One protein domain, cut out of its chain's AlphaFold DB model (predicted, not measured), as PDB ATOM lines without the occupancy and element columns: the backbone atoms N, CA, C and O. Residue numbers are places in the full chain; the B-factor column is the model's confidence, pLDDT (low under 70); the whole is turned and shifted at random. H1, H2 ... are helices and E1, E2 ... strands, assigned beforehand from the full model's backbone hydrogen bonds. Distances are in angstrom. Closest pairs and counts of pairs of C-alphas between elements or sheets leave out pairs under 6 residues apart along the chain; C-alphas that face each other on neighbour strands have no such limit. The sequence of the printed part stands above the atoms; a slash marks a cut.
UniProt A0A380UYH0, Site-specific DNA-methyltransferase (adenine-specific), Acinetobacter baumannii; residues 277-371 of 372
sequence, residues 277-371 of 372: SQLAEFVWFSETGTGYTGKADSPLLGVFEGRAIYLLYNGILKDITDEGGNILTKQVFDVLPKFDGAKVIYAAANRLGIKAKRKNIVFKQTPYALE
ATOM      1  N   SER A 277      16.428 -25.651  44.696       89.62
ATOM      2  CA  SER A 277      17.497 -25.594  45.702       89.62
ATOM      3  C   SER A 277      18.879 -25.490  45.067       89.62
ATOM      4  O   SER A 277      19.665 -24.627  45.447       89.62
ATOM      5  N   GLN A 278      19.150 -26.318  44.058       88.25
ATOM      6  CA  GLN A 278      20.432 -26.302  43.352       88.25
ATOM      7  C   GLN A 278      20.677 -24.960  42.649       88.25
ATOM      8  O   GLN A 278      21.777 -24.414  42.713       88.25
ATOM      9  N   LEU A 279      19.645 -24.388  42.019       89.44
ATOM     10  CA  LEU A 279      19.778 -23.095  41.352       89.44
ATOM     11  C   LEU A 279      19.860 -21.922  42.344       89.44
ATOM     12  O   LEU A 279      20.560 -20.944  42.086       89.44
ATOM     13  N   ALA A 280      19.189 -22.020  43.494       92.12
ATOM     14  CA  ALA A 280      19.261 -21.042  44.576       92.12
ATOM     15  C   ALA A 280      20.680 -20.929  45.147       92.12
ATOM     16  O   ALA A 280      21.163 -19.815  45.348       92.12
ATOM     17  N   GLU A 281      21.362 -22.060  45.354       89.62
ATOM     18  CA  GLU A 281      22.765 -22.086  45.784       89.62
ATOM     19  C   GLU A 281      23.668 -21.328  44.804       89.62
ATOM     20  O   GLU A 281      24.453 -20.472  45.217       89.62
ATOM     21  N   PHE A 282      23.502 -21.580  43.503       88.38
ATOM     22  CA  PHE A 282      24.272 -20.909  42.458       88.38
ATOM     23  C   PHE A 282      23.981 -19.406  42.378       88.38
ATOM     24  O   PHE A 282      24.908 -18.600  42.295       88.38
ATOM     25  N   VAL A 283      22.705 -19.010  42.414       91.88
ATOM     26  CA  VAL A 283      22.302 -17.596  42.355       91.88
ATOM     27  C   VAL A 283      22.828 -16.838  43.564       91.88
ATOM     28  O   VAL A 283      23.371 -15.744  43.419       91.88
ATOM     29  N   TRP A 284      22.712 -17.418  44.757       92.88
ATOM     30  CA  TRP A 284      23.255 -16.810  45.963       92.88
ATOM     31  C   TRP A 284      24.775 -16.655  45.883       92.88
ATOM     32  O   TRP A 284      25.288 -15.572  46.161       92.88
ATOM     33  N   PHE A 285      25.496 -17.695  45.456       88.56
ATOM     34  CA  PHE A 285      26.944 -17.618  45.270       88.56
ATOM     35  C   PHE A 285      27.339 -16.556  44.236       88.56
ATOM     36  O   PHE A 285      28.208 -15.734  44.511       88.56
ATOM     37  N   SER A 286      26.650 -16.500  43.096       88.44
ATOM     38  CA  SER A 286      26.898 -15.512  42.034       88.44
ATOM     39  C   SER A 286      26.685 -14.069  42.499       88.44
ATOM     40  O   SER A 286      27.340 -13.150  42.016       88.44
ATOM     41  N   GLU A 287      25.760 -13.855  43.434       92.31
ATOM     42  CA  GLU A 287      25.430 -12.528  43.951       92.31
ATOM     43  C   GLU A 287      26.272 -12.098  45.153       92.31
ATOM     44  O   GLU A 287      26.414 -10.899  45.390       92.31
ATOM     45  N   THR A 288      26.793 -13.048  45.929       91.06
ATOM     46  CA  THR A 288      27.409 -12.760  47.237       91.06
ATOM     47  C   THR A 288      28.861 -13.212  47.355       91.06
ATOM     48  O   THR A 288      29.551 -12.798  48.283       91.06
ATOM     49  N   GLY A 289      29.329 -14.095  46.470       85.94
ATOM     50  CA  GLY A 289      30.605 -14.800  46.612       85.94
ATOM     51  C   GLY A 289      30.643 -15.799  47.778       85.94
ATOM     52  O   GLY A 289      31.716 -16.279  48.142       85.94
ATOM     53  N   THR A 290      29.498 -16.108  48.399       84.75
ATOM     54  CA  THR A 290      29.405 -16.976  49.585       84.75
ATOM     55  C   THR A 290      28.462 -18.154  49.363       84.75
ATOM     56  O   THR A 290      27.575 -18.102  48.516       84.75
ATOM     57  N   GLY A 291      28.654 -19.240  50.116       84.25
ATOM     58  CA  GLY A 291      27.754 -20.394  50.069       84.25
ATOM     59  C   GLY A 291      26.369 -20.057  50.624       84.25
ATOM     60  O   GLY A 291      26.245 -19.335  51.613       84.25
ATOM     61  N   TYR A 292      25.327 -20.598  49.998       89.56
ATOM     62  CA  TYR A 292      23.956 -20.445  50.474       89.56
ATOM     63  C   TYR A 292      23.690 -21.340  51.688       89.56
ATOM     64  O   TYR A 292      23.996 -22.529  51.668       89.56
ATOM     65  N   THR A 293      23.100 -20.779  52.744       87.62
ATOM     66  CA  THR A 293      22.761 -21.510  53.983       87.62
ATOM     67  C   THR A 293      21.259 -21.532  54.275       87.62
ATOM     68  O   THR A 293      20.846 -21.943  55.360       87.62
ATOM     69  N   GLY A 294      20.433 -21.027  53.354       88.19
ATOM     70  CA  GLY A 294      18.977 -21.008  53.493       88.19
ATOM     71  C   GLY A 294      18.332 -22.355  53.154       88.19
ATOM     72  O   GLY A 294      18.974 -23.260  52.632       88.19
ATOM     73  N   LYS A 295      17.030 -22.485  53.433       89.19
ATOM     74  CA  LYS A 295      16.266 -23.728  53.198       89.19
ATOM     75  C   LYS A 295      15.805 -23.937  51.752       89.19
ATOM     76  O   LYS A 295      15.308 -25.010  51.437       89.19
ATOM     77  N   ALA A 296      15.932 -22.914  50.905       89.25
ATOM     78  CA  ALA A 296      15.416 -22.912  49.530       89.25
ATOM     79  C   ALA A 296      13.905 -23.224  49.410       89.25
ATOM     80  O   ALA A 296      13.465 -23.827  48.437       89.25
ATOM     81  N   ASP A 297      13.098 -22.795  50.381       90.00
ATOM     82  CA  ASP A 297      11.639 -22.986  50.428       90.00
ATOM     83  C   ASP A 297      10.850 -21.700  50.107       90.00
ATOM     84  O   ASP A 297       9.625 -21.654  50.233       90.00
ATOM     85  N   SER A 298      11.553 -20.651  49.679       92.56
ATOM     86  CA  SER A 298      11.017 -19.324  49.392       92.56
ATOM     87  C   SER A 298      11.672 -18.741  48.137       92.56
ATOM     88  O   SER A 298      12.873 -18.938  47.934       92.56
ATOM     89  N   PRO A 299      10.938 -17.956  47.322       93.50
ATOM     90  CA  PRO A 299      11.531 -17.213  46.213       93.50
ATOM     91  C   PRO A 299      12.511 -16.132  46.687       93.50
ATOM     92  O   PRO A 299      13.337 -15.695  45.899       93.50
ATOM     93  N   LEU A 300      12.425 -15.667  47.941       96.19
ATOM     94  CA  LEU A 300      13.431 -14.791  48.545       96.19
ATOM     95  C   LEU A 300      14.550 -15.659  49.121       96.19
ATOM     96  O   LEU A 300      14.336 -16.329  50.130       96.19
ATOM     97  N   LEU A 301      15.733 -15.597  48.511       96.25
ATOM     98  CA  LEU A 301      16.913 -16.317  48.987       96.25
ATOM     99  C   LEU A 301      17.501 -15.643  50.232       96.25
ATOM    100  O   LEU A 301      17.927 -16.307  51.169       96.25
ATOM    101  N   GLY A 302      17.478 -14.310  50.268       96.25
ATOM    102  CA  GLY A 302      17.924 -13.537  51.422       96.25
ATOM    103  C   GLY A 302      18.238 -12.087  51.077       96.25
ATOM    104  O   GLY A 302      17.970 -11.618  49.969       96.25
ATOM    105  N   VAL A 303      18.804 -11.377  52.050       96.00
ATOM    106  CA  VAL A 303      19.241  -9.984  51.914       96.00
ATOM    107  C   VAL A 303      20.755  -9.934  52.073       96.00
ATOM    108  O   VAL A 303      21.287 -10.458  53.048       96.00
ATOM    109  N   PHE A 304      21.437  -9.292  51.132       95.38
ATOM    110  CA  PHE A 304      22.886  -9.107  51.143       95.38
ATOM    111  C   PHE A 304      23.193  -7.654  50.785       95.38
ATOM    112  O   PHE A 304      22.579  -7.128  49.864       95.38
ATOM    113  N   GLU A 305      24.062  -6.980  51.543       93.88
ATOM    114  CA  GLU A 305      24.447  -5.571  51.307       93.88
ATOM    115  C   GLU A 305      23.256  -4.613  51.061       93.88
ATOM    116  O   GLU A 305      23.284  -3.737  50.200       93.88
ATOM    117  N   GLY A 306      22.158  -4.796  51.805       93.06
ATOM    118  CA  GLY A 306      20.971  -3.932  51.723       93.06
ATOM    119  C   GLY A 306      20.047  -4.180  50.520       93.06
ATOM    120  O   GLY A 306      19.100  -3.418  50.319       93.06
ATOM    121  N   ARG A 307      20.268  -5.246  49.738       95.69
ATOM    122  CA  ARG A 307      19.389  -5.664  48.633       95.69
ATOM    123  C   ARG A 307      18.853  -7.077  48.831       95.69
ATOM    124  O   ARG A 307      19.565  -7.968  49.286       95.69
ATOM    125  N   ALA A 308      17.597  -7.290  48.457       97.06
ATOM    126  CA  ALA A 308      16.975  -8.609  48.488       97.06
ATOM    127  C   ALA A 308      17.222  -9.366  47.177       97.06
ATOM    128  O   ALA A 308      17.059  -8.805  46.090       97.06
ATOM    129  N   ILE A 309      17.601 -10.638  47.282       97.31
ATOM    130  CA  ILE A 309      17.901 -11.522  46.152       97.31
ATOM    131  C   ILE A 309      16.768 -12.536  46.021       97.31
ATOM    132  O   ILE A 309      16.506 -13.303  46.948       97.31
ATOM    133  N   TYR A 310      16.107 -12.546  44.865       96.31
ATOM    134  CA  TYR A 310      14.997 -13.442  44.566       96.31
ATOM    135  C   TYR A 310      15.306 -14.356  43.381       96.31
ATOM    136  O   TYR A 310      15.940 -13.934  42.411       96.31
ATOM    137  N   LEU A 311      14.759 -15.567  43.432       94.81
ATOM    138  CA  LEU A 311      14.761 -16.544  42.351       94.81
ATOM    139  C   LEU A 311      13.329 -17.017  42.077       94.81
ATOM    140  O   LEU A 311      12.620 -17.447  42.986       94.81
ATOM    141  N   LEU A 312      12.915 -16.948  40.814       91.88
ATOM    142  CA  LEU A 312      11.658 -17.498  40.313       91.88
ATOM    143  C   LEU A 312      11.978 -18.670  39.388       91.88
ATOM    144  O   LEU A 312      12.390 -18.465  38.245       91.88
ATOM    145  N   TYR A 313      11.835 -19.890  39.901       87.56
ATOM    146  CA  TYR A 313      12.186 -21.102  39.168       87.56
ATOM    147  C   TYR A 313      11.379 -22.316  39.650       87.56
ATOM    148  O   TYR A 313      11.038 -22.404  40.832       87.56
ATOM    149  N   ASN A 314      11.078 -23.236  38.726       74.94
ATOM    150  CA  ASN A 314      10.416 -24.531  38.926       74.94
ATOM    151  C   ASN A 314       9.337 -24.558  40.020       74.94
ATOM    152  O   ASN A 314       9.432 -25.313  40.984       74.94
ATOM    153  N   GLY A 315       8.292 -23.739  39.865       68.19
ATOM    154  CA  GLY A 315       7.081 -23.869  40.678       68.19
ATOM    155  C   GLY A 315       7.280 -23.580  42.168       68.19
ATOM    156  O   GLY A 315       6.450 -23.994  42.972       68.19
ATOM    157  N   ILE A 316       8.331 -22.846  42.564       81.25
ATOM    158  CA  ILE A 316       8.557 -22.440  43.968       81.25
ATOM    159  C   ILE A 316       7.358 -21.689  44.572       81.25
ATOM    160  O   ILE A 316       7.112 -21.726  45.774       81.25
ATOM    161  N   LEU A 317       6.554 -21.050  43.720       74.94
ATOM    162  CA  LEU A 317       5.312 -20.372  44.087       74.94
ATOM    163  C   LEU A 317       4.075 -21.290  44.061       74.94
ATOM    164  O   LEU A 317       2.954 -20.803  44.184       74.94
ATOM    165  N   LYS A 318       4.272 -22.607  43.919       67.12
ATOM    166  CA  LYS A 318       3.288 -23.667  43.644       67.12
ATOM    167  C   LYS A 318       2.586 -23.513  42.290       67.12
ATOM    168  O   LYS A 318       2.602 -24.481  41.545       67.12
ATOM    169  N   ASP A 319       2.073 -22.322  41.962       58.78
ATOM    170  CA  ASP A 319       1.833 -21.790  40.605       58.78
ATOM    171  C   ASP A 319       1.192 -20.387  40.684       58.78
ATOM    172  O   ASP A 319       0.286 -20.201  41.489       58.78
ATOM    173  N   ILE A 320       1.573 -19.432  39.825       63.31
ATOM    174  CA  ILE A 320       0.728 -18.247  39.534       63.31
ATOM    175  C   ILE A 320       0.858 -17.711  38.079       63.31
ATOM    176  O   ILE A 320       0.606 -16.530  37.865       63.31
ATOM    177  N   THR A 321       1.251 -18.590  37.131       53.62
ATOM    178  CA  THR A 321       1.363 -18.538  35.633       53.62
ATOM    179  C   THR A 321       1.722 -17.200  34.906       53.62
ATOM    180  O   THR A 321       1.647 -16.108  35.446       53.62
ATOM    181  N   ASP A 322       2.183 -17.120  33.650       53.34
ATOM    182  CA  ASP A 322       2.227 -18.062  32.518       53.34
ATOM    183  C   ASP A 322       3.444 -19.000  32.586       53.34
ATOM    184  O   ASP A 322       4.585 -18.545  32.622       53.34
ATOM    185  N   GLU A 323       3.159 -20.304  32.631       57.84
ATOM    186  CA  GLU A 323       4.086 -21.442  32.792       57.84
ATOM    187  C   GLU A 323       4.850 -21.510  34.132       57.84
ATOM    188  O   GLU A 323       6.070 -21.661  34.190       57.84
ATOM    189  N   GLY A 324       4.104 -21.450  35.246       62.78
ATOM    190  CA  GLY A 324       4.582 -21.938  36.551       62.78
ATOM    191  C   GLY A 324       5.164 -20.892  37.507       62.78
ATOM    192  O   GLY A 324       5.863 -21.250  38.453       62.78
ATOM    193  N   GLY A 325       4.915 -19.597  37.274       71.12
ATOM    194  CA  GLY A 325       5.415 -18.512  38.136       71.12
ATOM    195  C   GLY A 325       6.889 -18.143  37.913       71.12
ATOM    196  O   GLY A 325       7.456 -17.382  38.692       71.12
ATOM    197  N   ASN A 326       7.494 -18.636  36.829       82.00
ATOM    198  CA  ASN A 326       8.899 -18.403  36.469       82.00
ATOM    199  C   ASN A 326       9.140 -17.052  35.770       82.00
ATOM    200  O   ASN A 326      10.280 -16.679  35.494       82.00
ATOM    201  N   ILE A 327       8.074 -16.315  35.449       87.12
ATOM    202  CA  ILE A 327       8.117 -15.028  34.751       87.12
ATOM    203  C   ILE A 327       7.776 -13.911  35.736       87.12
ATOM    204  O   ILE A 327       6.769 -13.972  36.439       87.12
ATOM    205  N   LEU A 328       8.560 -12.831  35.739       90.81
ATOM    206  CA  LEU A 328       8.273 -11.660  36.563       90.81
ATOM    207  C   LEU A 328       7.108 -10.853  35.966       90.81
ATOM    208  O   LEU A 328       7.298  -9.938  35.157       90.81
ATOM    209  N   THR A 329       5.888 -11.198  36.375       90.81
ATOM    210  CA  THR A 329       4.651 -10.454  36.095       90.81
ATOM    211  C   THR A 329       4.270  -9.559  37.278       90.81
ATOM    212  O   THR A 329       4.873  -9.615  38.351       90.81
ATOM    213  N   LYS A 330       3.245  -8.710  37.108       88.94
ATOM    214  CA  LYS A 330       2.688  -7.930  38.226       88.94
ATOM    215  C   LYS A 330       2.117  -8.842  39.316       88.94
ATOM    216  O   LYS A 330       2.410  -8.621  40.482       88.94
ATOM    217  N   GLN A 331       1.358  -9.864  38.924       87.12
ATOM    218  CA  GLN A 331       0.759 -10.827  39.853       87.12
ATOM    219  C   GLN A 331       1.839 -11.557  40.653       87.12
ATOM    220  O   GLN A 331       1.758 -11.608  41.877       87.12
ATOM    221  N   VAL A 332       2.896 -12.013  39.972       89.00
ATOM    222  CA  VAL A 332       4.044 -12.651  40.623       89.00
ATOM    223  C   VAL A 332       4.729 -11.708  41.598       89.00
ATOM    224  O   VAL A 332       4.912 -12.056  42.759       89.00
ATOM    225  N   PHE A 333       5.040 -10.484  41.174       91.19
ATOM    226  CA  PHE A 333       5.678  -9.501  42.049       91.19
ATOM    227  C   PHE A 333       4.841  -9.168  43.296       91.19
ATOM    228  O   PHE A 333       5.385  -8.961  44.384       91.19
ATOM    229  N   ASP A 334       3.517  -9.110  43.153       90.19
ATOM    230  CA  ASP A 334       2.617  -8.730  44.238       90.19
ATOM    231  C   ASP A 334       2.540  -9.800  45.344       90.19
ATOM    232  O   ASP A 334       2.262  -9.432  46.488       90.19
ATOM    233  N   VAL A 335       2.891 -11.062  45.072       90.31
ATOM    234  CA  VAL A 335       2.933 -12.133  46.089       90.31
ATOM    235  C   VAL A 335       4.325 -12.421  46.658       90.31
ATOM    236  O   VAL A 335       4.434 -13.173  47.624       90.31
ATOM    237  N   LEU A 336       5.397 -11.850  46.090       92.81
ATOM    238  CA  LEU A 336       6.747 -12.083  46.614       92.81
ATOM    239  C   LEU A 336       6.877 -11.570  48.057       92.81
ATOM    240  O   LEU A 336       6.287 -10.528  48.382       92.81
ATOM    241  N   PRO A 337       7.701 -12.234  48.897       94.50
ATOM    242  CA  PRO A 337       8.074 -11.722  50.210       94.50
ATOM    243  C   PRO A 337       8.503 -10.258  50.115       94.50
ATOM    244  O   PRO A 337       9.365  -9.903  49.304       94.50
ATOM    245  N   LYS A 338       7.853  -9.391  50.896       94.06
ATOM    246  CA  LYS A 338       8.045  -7.942  50.794       94.06
ATOM    247  C   LYS A 338       9.413  -7.543  51.333       94.06
ATOM    248  O   LYS A 338       9.868  -8.057  52.348       94.06
ATOM    249  N   PHE A 339      10.041  -6.604  50.637       95.44
ATOM    250  CA  PHE A 339      11.293  -5.987  51.044       95.44
ATOM    251  C   PHE A 339      11.317  -4.538  50.563       95.44
ATOM    252  O   PHE A 339      11.109  -4.269  49.370       95.44
ATOM    253  N   ASP A 340      11.594  -3.619  51.478       90.62
ATOM    254  CA  ASP A 340      11.724  -2.198  51.180       90.62
ATOM    255  C   ASP A 340      13.191  -1.898  50.870       90.62
ATOM    256  O   ASP A 340      14.049  -1.909  51.744       90.62
ATOM    257  N   GLY A 341      13.492  -1.697  49.586       92.50
ATOM    258  CA  GLY A 341      14.861  -1.513  49.109       92.50
ATOM    259  C   GLY A 341      15.097  -2.076  47.711       92.50
ATOM    260  O   GLY A 341      14.152  -2.463  47.004       92.50
ATOM    261  N   ALA A 342      16.372  -2.093  47.319       95.81
ATOM    262  CA  ALA A 342      16.828  -2.645  46.049       95.81
ATOM    263  C   ALA A 342      16.597  -4.159  45.992       95.81
ATOM    264  O   ALA A 342      16.715  -4.862  46.997       95.81
ATOM    265  N   LYS A 343      16.241  -4.662  44.811       96.88
ATOM    266  CA  LYS A 343      15.938  -6.078  44.584       96.88
ATOM    267  C   LYS A 343      16.701  -6.571  43.373       96.88
ATOM    268  O   LYS A 343      16.715  -5.894  42.349       96.88
ATOM    269  N   VAL A 344      17.260  -7.766  43.466       96.25
ATOM    270  CA  VAL A 344      17.738  -8.524  42.311       96.25
ATOM    271  C   VAL A 344      16.805  -9.704  42.127       96.25
ATOM    272  O   VAL A 344      16.578 -10.446  43.076       96.25
ATOM    273  N   ILE A 345      16.210  -9.840  40.943       95.56
ATOM    274  CA  ILE A 345      15.248 -10.908  40.659       95.56
ATOM    275  C   ILE A 345      15.721 -11.698  39.443       95.56
ATOM    276  O   ILE A 345      15.781 -11.154  38.337       95.56
ATOM    277  N   TYR A 346      16.009 -12.977  39.676       94.38
ATOM    278  CA  TYR A 346      16.280 -13.980  38.654       94.38
ATOM    279  C   TYR A 346      14.984 -14.653  38.213       94.38
ATOM    280  O   TYR A 346      14.227 -15.141  39.054       94.38
ATOM    281  N   ALA A 347      14.717 -14.660  36.907       91.25
ATOM    282  CA  ALA A 347      13.510 -15.250  36.326       91.25
ATOM    283  C   ALA A 347      13.654 -15.456  34.809       91.25
ATOM    284  O   ALA A 347      14.486 -14.817  34.168       91.25
ATOM    285  N   ALA A 348      12.798 -16.285  34.205       87.69
ATOM    286  CA  ALA A 348      12.872 -16.633  32.782       87.69
ATOM    287  C   ALA A 348      12.570 -15.450  31.842       87.69
ATOM    288  O   ALA A 348      13.116 -15.361  30.743       87.69
ATOM    289  N   ALA A 349      11.710 -14.522  32.271       87.94
ATOM    290  CA  ALA A 349      11.378 -13.312  31.519       87.94
ATOM    291  C   ALA A 349      10.858 -12.188  32.430       87.94
ATOM    292  O   ALA A 349      10.361 -12.430  33.532       87.94
ATOM    293  N   ASN A 350      10.936 -10.944  31.946       91.00
ATOM    294  CA  ASN A 350      10.408  -9.759  32.622       91.00
ATOM    295  C   ASN A 350       9.216  -9.177  31.858       91.00
ATOM    296  O   ASN A 350       9.392  -8.565  30.806       91.00
ATOM    297  N   ARG A 351       8.010  -9.281  32.427       90.56
ATOM    298  CA  ARG A 351       6.791  -8.666  31.874       90.56
ATOM    299  C   ARG A 351       6.365  -7.386  32.606       90.56
ATOM    300  O   ARG A 351       5.359  -6.779  32.248       90.56
ATOM    301  N   LEU A 352       7.126  -6.924  33.601       88.19
ATOM    302  CA  LEU A 352       6.934  -5.600  34.212       88.19
ATOM    303  C   LEU A 352       7.473  -4.460  33.332       88.19
ATOM    304  O   LEU A 352       7.058  -3.305  33.492       88.19
ATOM    305  N   GLY A 353       8.409  -4.764  32.429       85.50
ATOM    306  CA  GLY A 353       9.064  -3.781  31.567       85.50
ATOM    307  C   GLY A 353       9.731  -2.662  32.373       85.50
ATOM    308  O   GLY A 353      10.354  -2.897  33.411       85.50
ATOM    309  N   ILE A 354       9.549  -1.411  31.941       82.94
ATOM    310  CA  ILE A 354      10.158  -0.218  32.568       82.94
ATOM    311  C   ILE A 354       9.719  -0.037  34.037       82.94
ATOM    312  O   ILE A 354      10.436   0.571  34.836       82.94
ATOM    313  N   LYS A 355       8.569  -0.602  34.444       87.50
ATOM    314  CA  LYS A 355       8.079  -0.513  35.832       87.50
ATOM    315  C   LYS A 355       8.994  -1.229  36.830       87.50
ATOM    316  O   LYS A 355       8.979  -0.855  37.999       87.50
ATOM    317  N   ALA A 356       9.803  -2.197  36.388       87.56
ATOM    318  CA  ALA A 356      10.784  -2.870  37.239       87.56
ATOM    319  C   ALA A 356      11.822  -1.880  37.799       87.56
ATOM    320  O   ALA A 356      12.021  -1.820  39.012       87.56
ATOM    321  N   LYS A 357      12.378  -1.003  36.947       86.00
ATOM    322  CA  LYS A 357      13.328   0.042  37.372       86.00
ATOM    323  C   LYS A 357      12.709   0.998  38.394       86.00
ATOM    324  O   LYS A 357      13.329   1.304  39.403       86.00
ATOM    325  N   ARG A 358      11.448   1.403  38.190       88.12
ATOM    326  CA  ARG A 358      10.709   2.260  39.145       88.12
ATOM    327  C   ARG A 358      10.479   1.595  40.507       88.12
ATOM    328  O   ARG A 358      10.258   2.293  41.486       88.12
ATOM    329  N   LYS A 359      10.515   0.262  40.567       88.56
ATOM    330  CA  LYS A 359      10.386  -0.539  41.795       88.56
ATOM    331  C   LYS A 359      11.743  -0.949  42.389       88.56
ATOM    332  O   LYS A 359      11.771  -1.805  43.272       88.56
ATOM    333  N   ASN A 360      12.839  -0.344  41.915       93.25
ATOM    334  CA  ASN A 360      14.218  -0.633  42.310       93.25
ATOM    335  C   ASN A 360      14.618  -2.106  42.093       93.25
ATOM    336  O   ASN A 360      15.258  -2.724  42.942       93.25
ATOM    337  N   ILE A 361      14.170  -2.685  40.971       95.19
ATOM    338  CA  ILE A 361      14.447  -4.072  40.587       95.19
ATOM    339  C   ILE A 361      15.523  -4.100  39.501       95.19
ATOM    340  O   ILE A 361      15.326  -3.554  38.410       95.19
ATOM    341  N   VAL A 362      16.611  -4.811  39.777       94.50
ATOM    342  CA  VAL A 362      17.570  -5.303  38.789       94.50
ATOM    343  C   VAL A 362      17.099  -6.687  38.350       94.50
ATOM    344  O   VAL A 362      17.034  -7.621  39.147       94.50
ATOM    345  N   PHE A 363      16.703  -6.805  37.087       93.56
ATOM    346  CA  PHE A 363      16.219  -8.062  36.521       93.56
ATOM    347  C   PHE A 363      17.364  -8.832  35.861       93.56
ATOM    348  O   PHE A 363      18.122  -8.241  35.091       93.56
ATOM    349  N   LYS A 364      17.443 -10.139  36.122       92.19
ATOM    350  CA  LYS A 364      18.424 -11.057  35.538       92.19
ATOM    351  C   LYS A 364      17.704 -12.245  34.894       92.19
ATOM    352  O   LYS A 364      16.962 -12.962  35.560       92.19
ATOM    353  N   GLN A 365      17.873 -12.418  33.581       87.50
ATOM    354  CA  GLN A 365      17.158 -13.444  32.819       87.50
ATOM    355  C   GLN A 365      17.821 -14.816  32.960       87.50
ATOM    356  O   GLN A 365      18.985 -14.949  32.622       87.50
ATOM    357  N   THR A 366      17.107 -15.858  33.374       81.81
ATOM    358  CA  THR A 366      17.638 -17.235  33.355       81.81
ATOM    359  C   THR A 366      17.417 -17.897  31.980       81.81
ATOM    360  O   THR A 366      16.320 -17.740  31.439       81.81
ATOM    361  N   PRO A 367      18.383 -18.658  31.419       68.62
ATOM    362  CA  PRO A 367      19.698 -18.972  31.982       68.62
ATOM    363  C   PRO A 367      20.790 -17.927  31.689       68.62
ATOM    364  O   PRO A 367      21.800 -17.938  32.370       68.62
ATOM    365  N   TYR A 368      20.594 -17.000  30.748       68.12
ATOM    366  CA  TYR A 368      21.657 -16.116  30.227       68.12
ATOM    367  C   TYR A 368      22.382 -15.252  31.271       68.12
ATOM    368  O   TYR A 368      23.567 -14.984  31.159       68.12
ATOM    369  N   ALA A 369      21.690 -14.811  32.318       64.06
ATOM    370  CA  ALA A 369      22.271 -14.041  33.417       64.06
ATOM    371  C   ALA A 369      22.976 -14.916  34.472       64.06
ATOM    372  O   ALA A 369      23.368 -14.405  35.524       64.06
ATOM    373  N   LEU A 370      23.062 -16.223  34.217       64.12
ATOM    374  CA  LEU A 370      23.837 -17.203  34.971       64.12
ATOM    375  C   LEU A 370      25.126 -17.603  34.237       64.12
ATOM    376  O   LEU A 370      25.898 -18.385  34.788       64.12
ATOM    377  N   GLU A 371      25.357 -17.099  33.019       56.03
ATOM    378  CA  GLU A 371      26.658 -17.213  32.359       56.03
ATOM    379  C   GLU A 371      27.680 -16.377  33.149       56.03
ATOM    380  O   GLU A 371      27.423 -15.210  33.467       56.03
TER     381      GLU A 371
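Overview. This is residues 277 to 371 of the 372 residues of the protein "Site-specific DNA-methyltransferase (adenine-specific)" of Acinetobacter baumannii (UniProt A0A380UYH0). A twisted four-stranded sheet runs through the middle, with H1 along its strands over E1 and E2 on one face; beyond the sheet from H1 lie the looping residues 312 to 329 and short H2, while H3 only grazes the sheet. The printed part has 95 residues, with three named helices and four named strands in the order H1 E1 E2 H2 E3 H3 E4. The sheet, E1 E2 E3 E4, is mixed, and so is the class, helices and strands, with 43 residues in named elements, under half. The whole is compact, radius of gyration of the C-alphas 12.1 A, spanning 30 by 26 by 26 A.

Arrangement. H1, residues 277 to 288, is on the sheet at a height of 9.0 A, in two layers, a helix on one face of a sheet; its closest C-alphas to E2, residues 307 to 311, are Ala 280 and Leu 311, 6.7 A. E1, residues 300 to 304, forms an antiparallel hairpin with E2, N 301 to O 309 being 2.9 A. E3, residues 342 to 347, is parallel to E2, N 310 to O 344 being 2.8 A. E4, residues 361 to 365, is parallel to E3, N 362 to O 343 being 2.8 A. Two strand-helix-strand units, parallel neighbour strands with a helix between, have right-handed crossovers: E2, H2 at residues 330 to 335, E3; and E3, H3 at residues 355 to 358, E4. H2 is not on the sheet; the closest C-alphas of H3 and E4 are Ala 356 and Val 362, 7.4 A. Every O i to N i+4 pair is within hydrogen-bond range in H1 and H2; H3 is too short for one.

Along the chain. H1 begins at C-alpha 277 (17.497, -25.594, 45.702) and is 16.3 A long, as is E3. E4 ends at C-alpha 365 (17.158, -13.444, 32.819).

Size, cuts and confidence. The printed part has no cut. The links H1 to E1 and E2 to H2 are long. Residues 315, 318 to 324 and 367 to 371 have pLDDT under 70.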